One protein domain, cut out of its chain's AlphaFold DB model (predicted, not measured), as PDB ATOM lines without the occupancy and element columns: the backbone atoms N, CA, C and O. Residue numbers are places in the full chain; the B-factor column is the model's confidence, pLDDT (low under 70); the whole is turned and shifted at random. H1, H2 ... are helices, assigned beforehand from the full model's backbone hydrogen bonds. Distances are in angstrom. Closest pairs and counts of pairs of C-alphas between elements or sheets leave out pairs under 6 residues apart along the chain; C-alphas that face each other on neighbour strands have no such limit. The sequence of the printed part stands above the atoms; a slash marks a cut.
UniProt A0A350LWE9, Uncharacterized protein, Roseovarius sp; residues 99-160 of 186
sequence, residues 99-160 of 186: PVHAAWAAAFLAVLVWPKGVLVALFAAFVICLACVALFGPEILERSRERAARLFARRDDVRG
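Overview. This is residues 99 to 160 of the 186 residues of an uncharacterized protein of Roseovarius sp (UniProt A0A350LWE9). Three helices follow each other as three sides of an open, flat frame: H1 and H3 go off from opposite ends of H2 to one side of it, with empty space between them. The 62 printed residues, with named helices H1, H2 and H3 in that order and no named strand, are all helix in class. The whole is loose, with a radius of gyration of the C-alphas of 15.3 A, and spans 37 by 36 by 8 A.

Arrangement. H1, residues 99 to 113, is close to but not clearly touching H2, residues 115 to 136; their closest C-alphas, of Val 111 and Val 118, are 6.2 A apart. They run opposite ways at a steep tilt of 64 degrees. H2 and H3, residues 139 to 160, touch only at the corner, and only just, with 3 pairs of C-alphas within 8 A, the closest those of Val 133 and Ile 140 at 7.0 A. They run opposite ways at a steep tilt of 59 degrees. H1 and H3 are apart. In H1 and H2 every O i to N i+4 pair is within hydrogen-bond range; in H3, 16 of 18 are.

Along the chain. H1 begins at C-alpha 99 (-2.544, 24.223, 78.205) and is 20.9 A long. H2 measures 31.4 A and H3 31.5 A, ending at C-alpha 160 (-2.300, 39.569, 70.538).

Size, cuts and confidence. The C-alphas farthest apart, of Lys 116 and Gly 160, are 39.3 A apart. The printed part has no cut, and both links are tight. The pLDDT is under 70 at residues 139 to 142 and 150 to 160.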
ATOM      1  N   PRO A  99      -3.665  25.071  77.780       72.12
ATOM      2  CA  PRO A  99      -2.544  24.223  78.205       72.12
ATOM      3  C   PRO A  99      -1.836  24.748  79.463       72.12
ATOM      4  O   PRO A  99      -1.310  23.971  80.250       72.12
ATOM      5  N   VAL A 100      -1.874  26.066  79.687       75.44
ATOM      6  CA  VAL A 100      -1.367  26.715  80.906       75.44
ATOM      7  C   VAL A 100      -2.154  26.276  82.145       75.44
ATOM      8  O   VAL A 100      -1.561  25.873  83.138       75.44
ATOM      9  N   HIS A 101      -3.486  26.303  82.090       79.62
ATOM     10  CA  HIS A 101      -4.338  25.924  83.218       79.62
ATOM     11  C   HIS A 101      -4.256  24.426  83.520       79.62
ATOM     12  O   HIS A 101      -4.260  24.042  84.685       79.62
ATOM     13  N   ALA A 102      -4.121  23.588  82.488       77.38
ATOM     14  CA  ALA A 102      -3.892  22.156  82.664       77.38
ATOM     15  C   ALA A 102      -2.548  21.872  83.359       77.38
ATOM     16  O   ALA A 102      -2.497  21.059  84.278       77.38
ATOM     17  N   ALA A 103      -1.482  22.585  82.975       78.69
ATOM     18  CA  ALA A 103      -0.180  22.475  83.631       78.69
ATOM     19  C   ALA A 103      -0.244  22.904  85.106       78.69
ATOM     20  O   ALA A 103       0.269  22.197  85.971       78.69
ATOM     21  N   TRP A 104      -0.934  24.009  85.411       85.44
ATOM     22  CA  TRP A 104      -1.141  24.450  86.794       85.44
ATOM     23  C   TRP A 104      -1.955  23.454  87.615       85.44
ATOM     24  O   TRP A 104      -1.570  23.142  88.737       85.44
ATOM     25  N   ALA A 105      -3.042  22.913  87.060       81.88
ATOM     26  CA  ALA A 105      -3.851  21.905  87.741       81.88
ATOM     27  C   ALA A 105      -3.037  20.638  88.050       81.88
ATOM     28  O   ALA A 105      -3.121  20.110  89.158       81.88
ATOM     29  N   ALA A 106      -2.207  20.187  87.106       81.12
ATOM     30  CA  ALA A 106      -1.307  19.056  87.315       81.12
ATOM     31  C   ALA A 106      -0.251  19.354  88.392       81.12
ATOM     32  O   ALA A 106      -0.016  18.511  89.256       81.12
ATOM     33  N   ALA A 107       0.339  20.554  88.385       80.69
ATOM     34  CA  ALA A 107       1.300  20.972  89.403       80.69
ATOM     35  C   ALA A 107       0.663  21.000  90.804       80.69
ATOM     36  O   ALA A 107       1.226  20.456  91.751       80.69
ATOM     37  N   PHE A 108      -0.544  21.560  90.926       84.62
ATOM     38  CA  PHE A 108      -1.303  21.570  92.178       84.62
ATOM     39  C   PHE A 108      -1.627  20.159  92.674       84.62
ATOM     40  O   PHE A 108      -1.429  19.855  93.850       84.62
ATOM     41  N   LEU A 109      -2.088  19.281  91.783       85.38
ATOM     42  CA  LEU A 109      -2.397  17.901  92.139       85.38
ATOM     43  C   LEU A 109      -1.138  17.143  92.583       85.38
ATOM     44  O   LEU A 109      -1.186  16.410  93.567       85.38
ATOM     45  N   ALA A 110      -0.005  17.358  91.912       81.81
ATOM     46  CA  ALA A 110       1.271  16.756  92.290       81.81
ATOM     47  C   ALA A 110       1.709  17.174  93.705       81.81
ATOM     48  O   ALA A 110       2.147  16.327  94.483       81.81
ATOM     49  N   VAL A 111       1.530  18.449  94.068       85.31
ATOM     50  CA  VAL A 111       1.826  18.960  95.419       85.31
ATOM     51  C   VAL A 111       0.920  18.325  96.474       85.31
ATOM     52  O   VAL A 111       1.407  17.943  97.537       85.31
ATOM     53  N   LEU A 112      -0.376  18.186  96.186       82.00
ATOM     54  CA  LEU A 112      -1.348  17.628  97.131       82.00
ATOM     55  C   LEU A 112      -1.169  16.124  97.347       82.00
ATOM     56  O   LEU A 112      -1.250  15.649  98.477       82.00
ATOM     57  N   VAL A 113      -0.932  15.374  96.271       82.81
ATOM     58  CA  VAL A 113      -0.824  13.910  96.324       82.81
ATOM     59  C   VAL A 113       0.551  13.482  96.828       82.81
ATOM     60  O   VAL A 113       0.651  12.515  97.585       82.81
ATOM     61  N   TRP A 114       1.619  14.187  96.433       87.00
ATOM     62  CA  TRP A 114       2.985  13.762  96.732       87.00
ATOM     63  C   TRP A 114       3.931  14.922  97.083       87.00
ATOM     64  O   TRP A 114       4.917  15.169  96.383       87.00
ATOM     65  N   PRO A 115       3.725  15.582  98.237       81.56
ATOM     66  CA  PRO A 115       4.524  16.744  98.629       81.56
ATOM     67  C   PRO A 115       6.021  16.419  98.739       81.56
ATOM     68  O   PRO A 115       6.867  17.191  98.296       81.56
ATOM     69  N   LYS A 116       6.362  15.230  99.255       83.94
ATOM     70  CA  LYS A 116       7.752  14.754  99.346       83.94
ATOM     71  C   LYS A 116       8.407  14.587  97.971       83.94
ATOM     72  O   LYS A 116       9.566  14.949  97.813       83.94
ATOM     73  N   GLY A 117       7.674  14.074  96.982       81.56
ATOM     74  CA  GLY A 117       8.176  13.910  95.618       81.56
ATOM     75  C   GLY A 117       8.454  15.255  94.952       81.56
ATOM     76  O   GLY A 117       9.501  15.422  94.330       81.56
ATOM     77  N   VAL A 118       7.577  16.243  95.160       82.94
ATOM     78  CA  VAL A 118       7.795  17.614  94.670       82.94
ATOM     79  C   VAL A 118       9.044  18.232  95.294       82.94
ATOM     80  O   VAL A 118       9.853  18.816  94.578       82.94
ATOM     81  N   LEU A 119       9.247  18.058  96.601       82.56
ATOM     82  CA  LEU A 119      10.459  18.511  97.295       82.56
ATOM     83  C   LEU A 119      11.729  17.886  96.710       82.56
ATOM     84  O   LEU A 119      12.682  18.605  96.420       82.56
ATOM     85  N   VAL A 120      11.732  16.569  96.484       86.38
ATOM     86  CA  VAL A 120      12.873  15.869  95.874       86.38
ATOM     87  C   VAL A 120      13.115  16.353  94.442       86.38
ATOM     88  O   VAL A 120      14.260  16.587  94.070       86.38
ATOM     89  N   ALA A 121      12.062  16.554  93.649       85.00
ATOM     90  CA  ALA A 121      12.179  17.039  92.277       85.00
ATOM     91  C   ALA A 121      12.722  18.475  92.212       85.00
ATOM     92  O   ALA A 121      13.618  18.756  91.416       85.00
ATOM     93  N   LEU A 122      12.227  19.371  93.070       86.44
ATOM     94  CA  LEU A 122      12.736  20.740  93.182       86.44
ATOM     95  C   LEU A 122      14.191  20.756  93.649       86.44
ATOM     96  O   LEU A 122      15.000  21.500  93.100       86.44
ATOM     97  N   PHE A 123      14.537  19.909  94.617       87.44
ATOM     98  CA  PHE A 123      15.910  19.770  95.085       87.44
ATOM     99  C   PHE A 123      16.834  19.246  93.979       87.44
ATOM    100  O   PHE A 123      17.900  19.810  93.751       87.44
ATOM    101  N   ALA A 124      16.410  18.228  93.229       88.44
ATOM    102  CA  ALA A 124      17.164  17.721  92.089       88.44
ATOM    103  C   ALA A 124      17.347  18.798  91.008       88.44
ATOM    104  O   ALA A 124      18.459  18.993  90.524       88.44
ATOM    105  N   ALA A 125      16.291  19.547  90.677       86.88
ATOM    106  CA  ALA A 125      16.370  20.662  89.735       86.88
ATOM    107  C   ALA A 125      17.343  21.749  90.218       86.88
ATOM    108  O   ALA A 125      18.133  22.265  89.432       86.88
ATOM    109  N   PHE A 126      17.333  22.053  91.516       87.88
ATOM    110  CA  PHE A 126      18.268  22.989  92.127       87.88
ATOM    111  C   PHE A 126      19.719  22.505  92.026       87.88
ATOM    112  O   PHE A 126      20.585  23.267  91.604       87.88
ATOM    113  N   VAL A 127      19.983  21.235  92.340       89.69
ATOM    114  CA  VAL A 127      21.322  20.640  92.219       89.69
ATOM    115  C   VAL A 127      21.795  20.640  90.764       89.69
ATOM    116  O   VAL A 127      22.945  20.983  90.505       89.69
ATOM    117  N   ILE A 128      20.918  20.323  89.808       86.44
ATOM    118  CA  ILE A 128      21.238  20.397  88.375       86.44
ATOM    119  C   ILE A 128      21.565  21.839  87.977       86.44
ATOM    120  O   ILE A 128      22.575  22.064  87.319       86.44
ATOM    121  N   CYS A 129      20.773  22.822  88.409       82.56
ATOM    122  CA  CYS A 129      21.062  24.235  88.158       82.56
ATOM    123  C   CYS A 129      22.415  24.653  88.742       82.56
ATOM    124  O   CYS A 129      23.202  25.284  88.041       82.56
ATOM    125  N   LEU A 130      22.718  24.269  89.985       84.06
ATOM    126  CA  LEU A 130      24.023  24.529  90.594       84.06
ATOM    127  C   LEU A 130      25.157  23.866  89.812       84.06
ATOM    128  O   LEU A 130      26.173  24.510  89.570       84.06
ATOM    129  N   ALA A 131      24.980  22.619  89.379       82.19
ATOM    130  CA  ALA A 131      25.961  21.923  88.554       82.19
ATOM    131  C   ALA A 131      26.165  22.633  87.208       82.19
ATOM    132  O   ALA A 131      27.301  22.819  86.783       82.19
ATOM    133  N   CYS A 132      25.096  23.099  86.559       78.44
ATOM    134  CA  CYS A 132      25.190  23.883  85.327       78.44
ATOM    135  C   CYS A 132      25.940  25.205  85.541       78.44
ATOM    136  O   CYS A 132      26.778  25.566  84.717       78.44
ATOM    137  N   VAL A 133      25.684  25.909  86.645       79.12
ATOM    138  CA  VAL A 133      26.401  27.150  86.986       79.12
ATOM    139  C   VAL A 133      27.866  26.872  87.302       79.12
ATOM    140  O   VAL A 133      28.737  27.612  86.857       79.12
ATOM    141  N   ALA A 134      28.155  25.800  88.036       79.88
ATOM    142  CA  ALA A 134      29.517  25.426  88.393       79.88
ATOM    143  C   ALA A 134      30.341  24.987  87.171       79.88
ATOM    144  O   ALA A 134      31.517  25.322  87.078       79.88
ATOM    145  N   LEU A 135      29.731  24.256  86.232       77.38
ATOM    146  CA  LEU A 135      30.415  23.728  85.047       77.38
ATOM    147  C   LEU A 135      30.604  24.765  83.942       77.38
ATOM    148  O   LEU A 135      31.582  24.688  83.202       77.38
ATOM    149  N   PHE A 136      29.676  25.708  83.801       76.62
ATOM    150  CA  PHE A 136      29.665  26.603  82.649       76.62
ATOM    151  C   PHE A 136      29.592  28.101  82.996       76.62
ATOM    152  O   PHE A 136      29.521  28.938  82.096       76.62
ATOM    153  N   GLY A 137      29.619  28.451  84.283       73.94
ATOM    154  CA  GLY A 137      29.573  29.831  84.761       73.94
ATOM    155  C   GLY A 137      28.163  30.447  84.797       73.94
ATOM    156  O   GLY A 137      27.188  29.866  84.309       73.94
ATOM    157  N   PRO A 138      28.029  31.653  85.384       72.75
ATOM    158  CA  PRO A 138      26.739  32.331  85.553       72.75
ATOM    159  C   PRO A 138      26.112  32.797  84.229       72.75
ATOM    160  O   PRO A 138      24.900  32.993  84.160       72.75
ATOM    161  N   GLU A 139      26.898  32.904  83.155       69.56
ATOM    162  CA  GLU A 139      26.437  33.375  81.842       69.56
ATOM    163  C   GLU A 139      25.327  32.505  81.227       69.56
ATOM    164  O   GLU A 139      24.530  32.966  80.406       69.56
ATOM    165  N   ILE A 140      25.225  31.233  81.620       66.50
ATOM    166  CA  ILE A 140      24.137  30.358  81.160       66.50
ATOM    167  C   ILE A 140      22.819  30.637  81.864       66.50
ATOM    168  O   ILE A 140      21.763  30.413  81.262       66.50
ATOM    169  N   LEU A 141      22.833  31.185  83.080       63.06
ATOM    170  CA  LEU A 141      21.598  31.655  83.700       63.06
ATOM    171  C   LEU A 141      21.026  32.843  82.926       63.06
ATOM    172  O   LEU A 141      19.821  32.897  82.702       63.06
ATOM    173  N   GLU A 142      21.880  33.743  82.447       68.75
ATOM    174  CA  GLU A 142      21.449  34.885  81.638       68.75
ATOM    175  C   GLU A 142      20.921  34.433  80.275       68.75
ATOM    176  O   GLU A 142      19.793  34.769  79.910       68.75
ATOM    177  N   ARG A 143      21.643  33.549  79.571       70.94
ATOM    178  CA  ARG A 143      21.171  33.002  78.282       70.94
ATOM    179  C   ARG A 143      19.899  32.159  78.419       70.94
ATOM    180  O   ARG A 143      19.060  32.164  77.516       70.94
ATOM    181  N   SER A 144      19.734  31.415  79.514       70.31
ATOM    182  CA  SER A 144      18.506  30.645  79.769       70.31
ATOM    183  C   SER A 144      17.341  31.547  80.167       70.31
ATOM    184  O   SER A 144      16.235  31.336  79.669       70.31
ATOM    185  N   ARG A 145      17.585  32.600  80.957       73.38
ATOM    186  CA  ARG A 145      16.597  33.637  81.279       73.38
ATOM    187  C   ARG A 145      16.141  34.378  80.028       73.38
ATOM    188  O   ARG A 145      14.939  34.549  79.843       73.38
ATOM    189  N   GLU A 146      17.057  34.752  79.141       73.50
ATOM    190  CA  GLU A 146      16.715  35.374  77.861       73.50
ATOM    191  C   GLU A 146      15.916  34.436  76.954       73.50
ATOM    192  O   GLU A 146      14.919  34.848  76.361       73.50
ATOM    193  N   ARG A 147      16.307  33.160  76.846       73.12
ATOM    194  CA  ARG A 147      15.553  32.171  76.057       73.12
ATOM    195  C   ARG A 147      14.164  31.920  76.636       73.12
ATOM    196  O   ARG A 147      13.207  31.832  75.871       73.12
ATOM    197  N   ALA A 148      14.045  31.847  77.960       70.56
ATOM    198  CA  ALA A 148      12.765  31.738  78.643       70.56
ATOM    199  C   ALA A 148      11.906  32.984  78.383       70.56
ATOM    200  O   ALA A 148      10.764  32.845  77.954       70.56
ATOM    201  N   ALA A 149      12.462  34.189  78.533       71.25
ATOM    202  CA  ALA A 149      11.764  35.442  78.252       71.25
ATOM    203  C   ALA A 149      11.254  35.506  76.802       71.25
ATOM    204  O   ALA A 149      10.096  35.847  76.580       71.25
ATOM    205  N   ARG A 150      12.059  35.082  75.818       68.56
ATOM    206  CA  ARG A 150      11.639  35.003  74.405       68.56
ATOM    207  C   ARG A 150      10.533  33.966  74.169       68.56
ATOM    208  O   ARG A 150       9.659  34.183  73.333       68.56
ATOM    209  N   LEU A 151      10.545  32.845  74.893       67.00
ATOM    210  CA  LEU A 151       9.493  31.821  74.835       67.00
ATOM    211  C   LEU A 151       8.175  32.297  75.461       67.00
ATOM    212  O   LEU A 151       7.109  31.954  74.951       67.00
ATOM    213  N   PHE A 152       8.244  33.084  76.537       62.75
ATOM    214  CA  PHE A 152       7.066  33.690  77.157       62.75
ATOM    215  C   PHE A 152       6.513  34.849  76.315       62.75
ATOM    216  O   PHE A 152       5.314  34.860  76.059       62.75
ATOM    217  N   ALA A 153       7.368  35.716  75.762       61.66
ATOM    218  CA  ALA A 153       6.960  36.804  74.864       61.66
ATOM    219  C   ALA A 153       6.238  36.288  73.605       61.66
ATOM    220  O   ALA A 153       5.143  36.742  73.284       61.66
ATOM    221  N   ARG A 154       6.757  35.228  72.965       57.16
ATOM    222  CA  ARG A 154       6.080  34.575  71.825       57.16
ATOM    223  C   ARG A 154       4.696  34.023  72.164       57.16
ATOM    224  O   ARG A 154       3.888  33.792  71.269       57.16
ATOM    225  N   ARG A 155       4.426  33.739  73.438       54.44
ATOM    226  CA  ARG A 155       3.142  33.194  73.890       54.44
ATOM    227  C   ARG A 155       2.105  34.295  74.115       54.44
ATOM    228  O   ARG A 155       0.919  34.024  73.924       54.44
ATOM    229  N   ASP A 156       2.552  35.503  74.447       52.94
ATOM    230  CA  ASP A 156       1.711  36.698  74.532       52.94
ATOM    231  C   ASP A 156       1.401  37.268  73.138       52.94
ATOM    232  O   ASP A 156       0.247  37.604  72.868       52.94
ATOM    233  N   ASP A 157       2.352  37.213  72.200       51.84
ATOM    234  CA  ASP A 157       2.118  37.613  70.803       51.84
ATOM    235  C   ASP A 157       1.057  36.744  70.109       51.84
ATOM    236  O   ASP A 157       0.236  37.249  69.352       51.84
ATOM    237  N   VAL A 158       0.974  35.443  70.412       49.34
ATOM    238  CA  VAL A 158      -0.082  34.565  69.859       49.34
ATOM    239  C   VAL A 158      -1.473  34.906  70.419       49.34
ATOM    240  O   VAL A 158      -2.488  34.592  69.791       49.34
ATOM    241  N   ARG A 159      -1.554  35.576  71.577       46.50
ATOM    242  CA  ARG A 159      -2.820  36.082  72.130       46.50
ATOM    243  C   ARG A 159      -3.151  37.495  71.629       46.50
ATOM    244  O   ARG A 159      -4.333  37.824  71.572       46.50
ATOM    245  N   GLY A 160      -2.146  38.276  71.219       42.12
ATOM    246  CA  GLY A 160      -2.300  39.569  70.538       42.12
ATOM    247  C   GLY A 160      -2.592  39.461  69.033       42.12
ATOM    248  O   GLY A 160      -3.370  40.241  68.498       42.12
TER     249      GLY A 160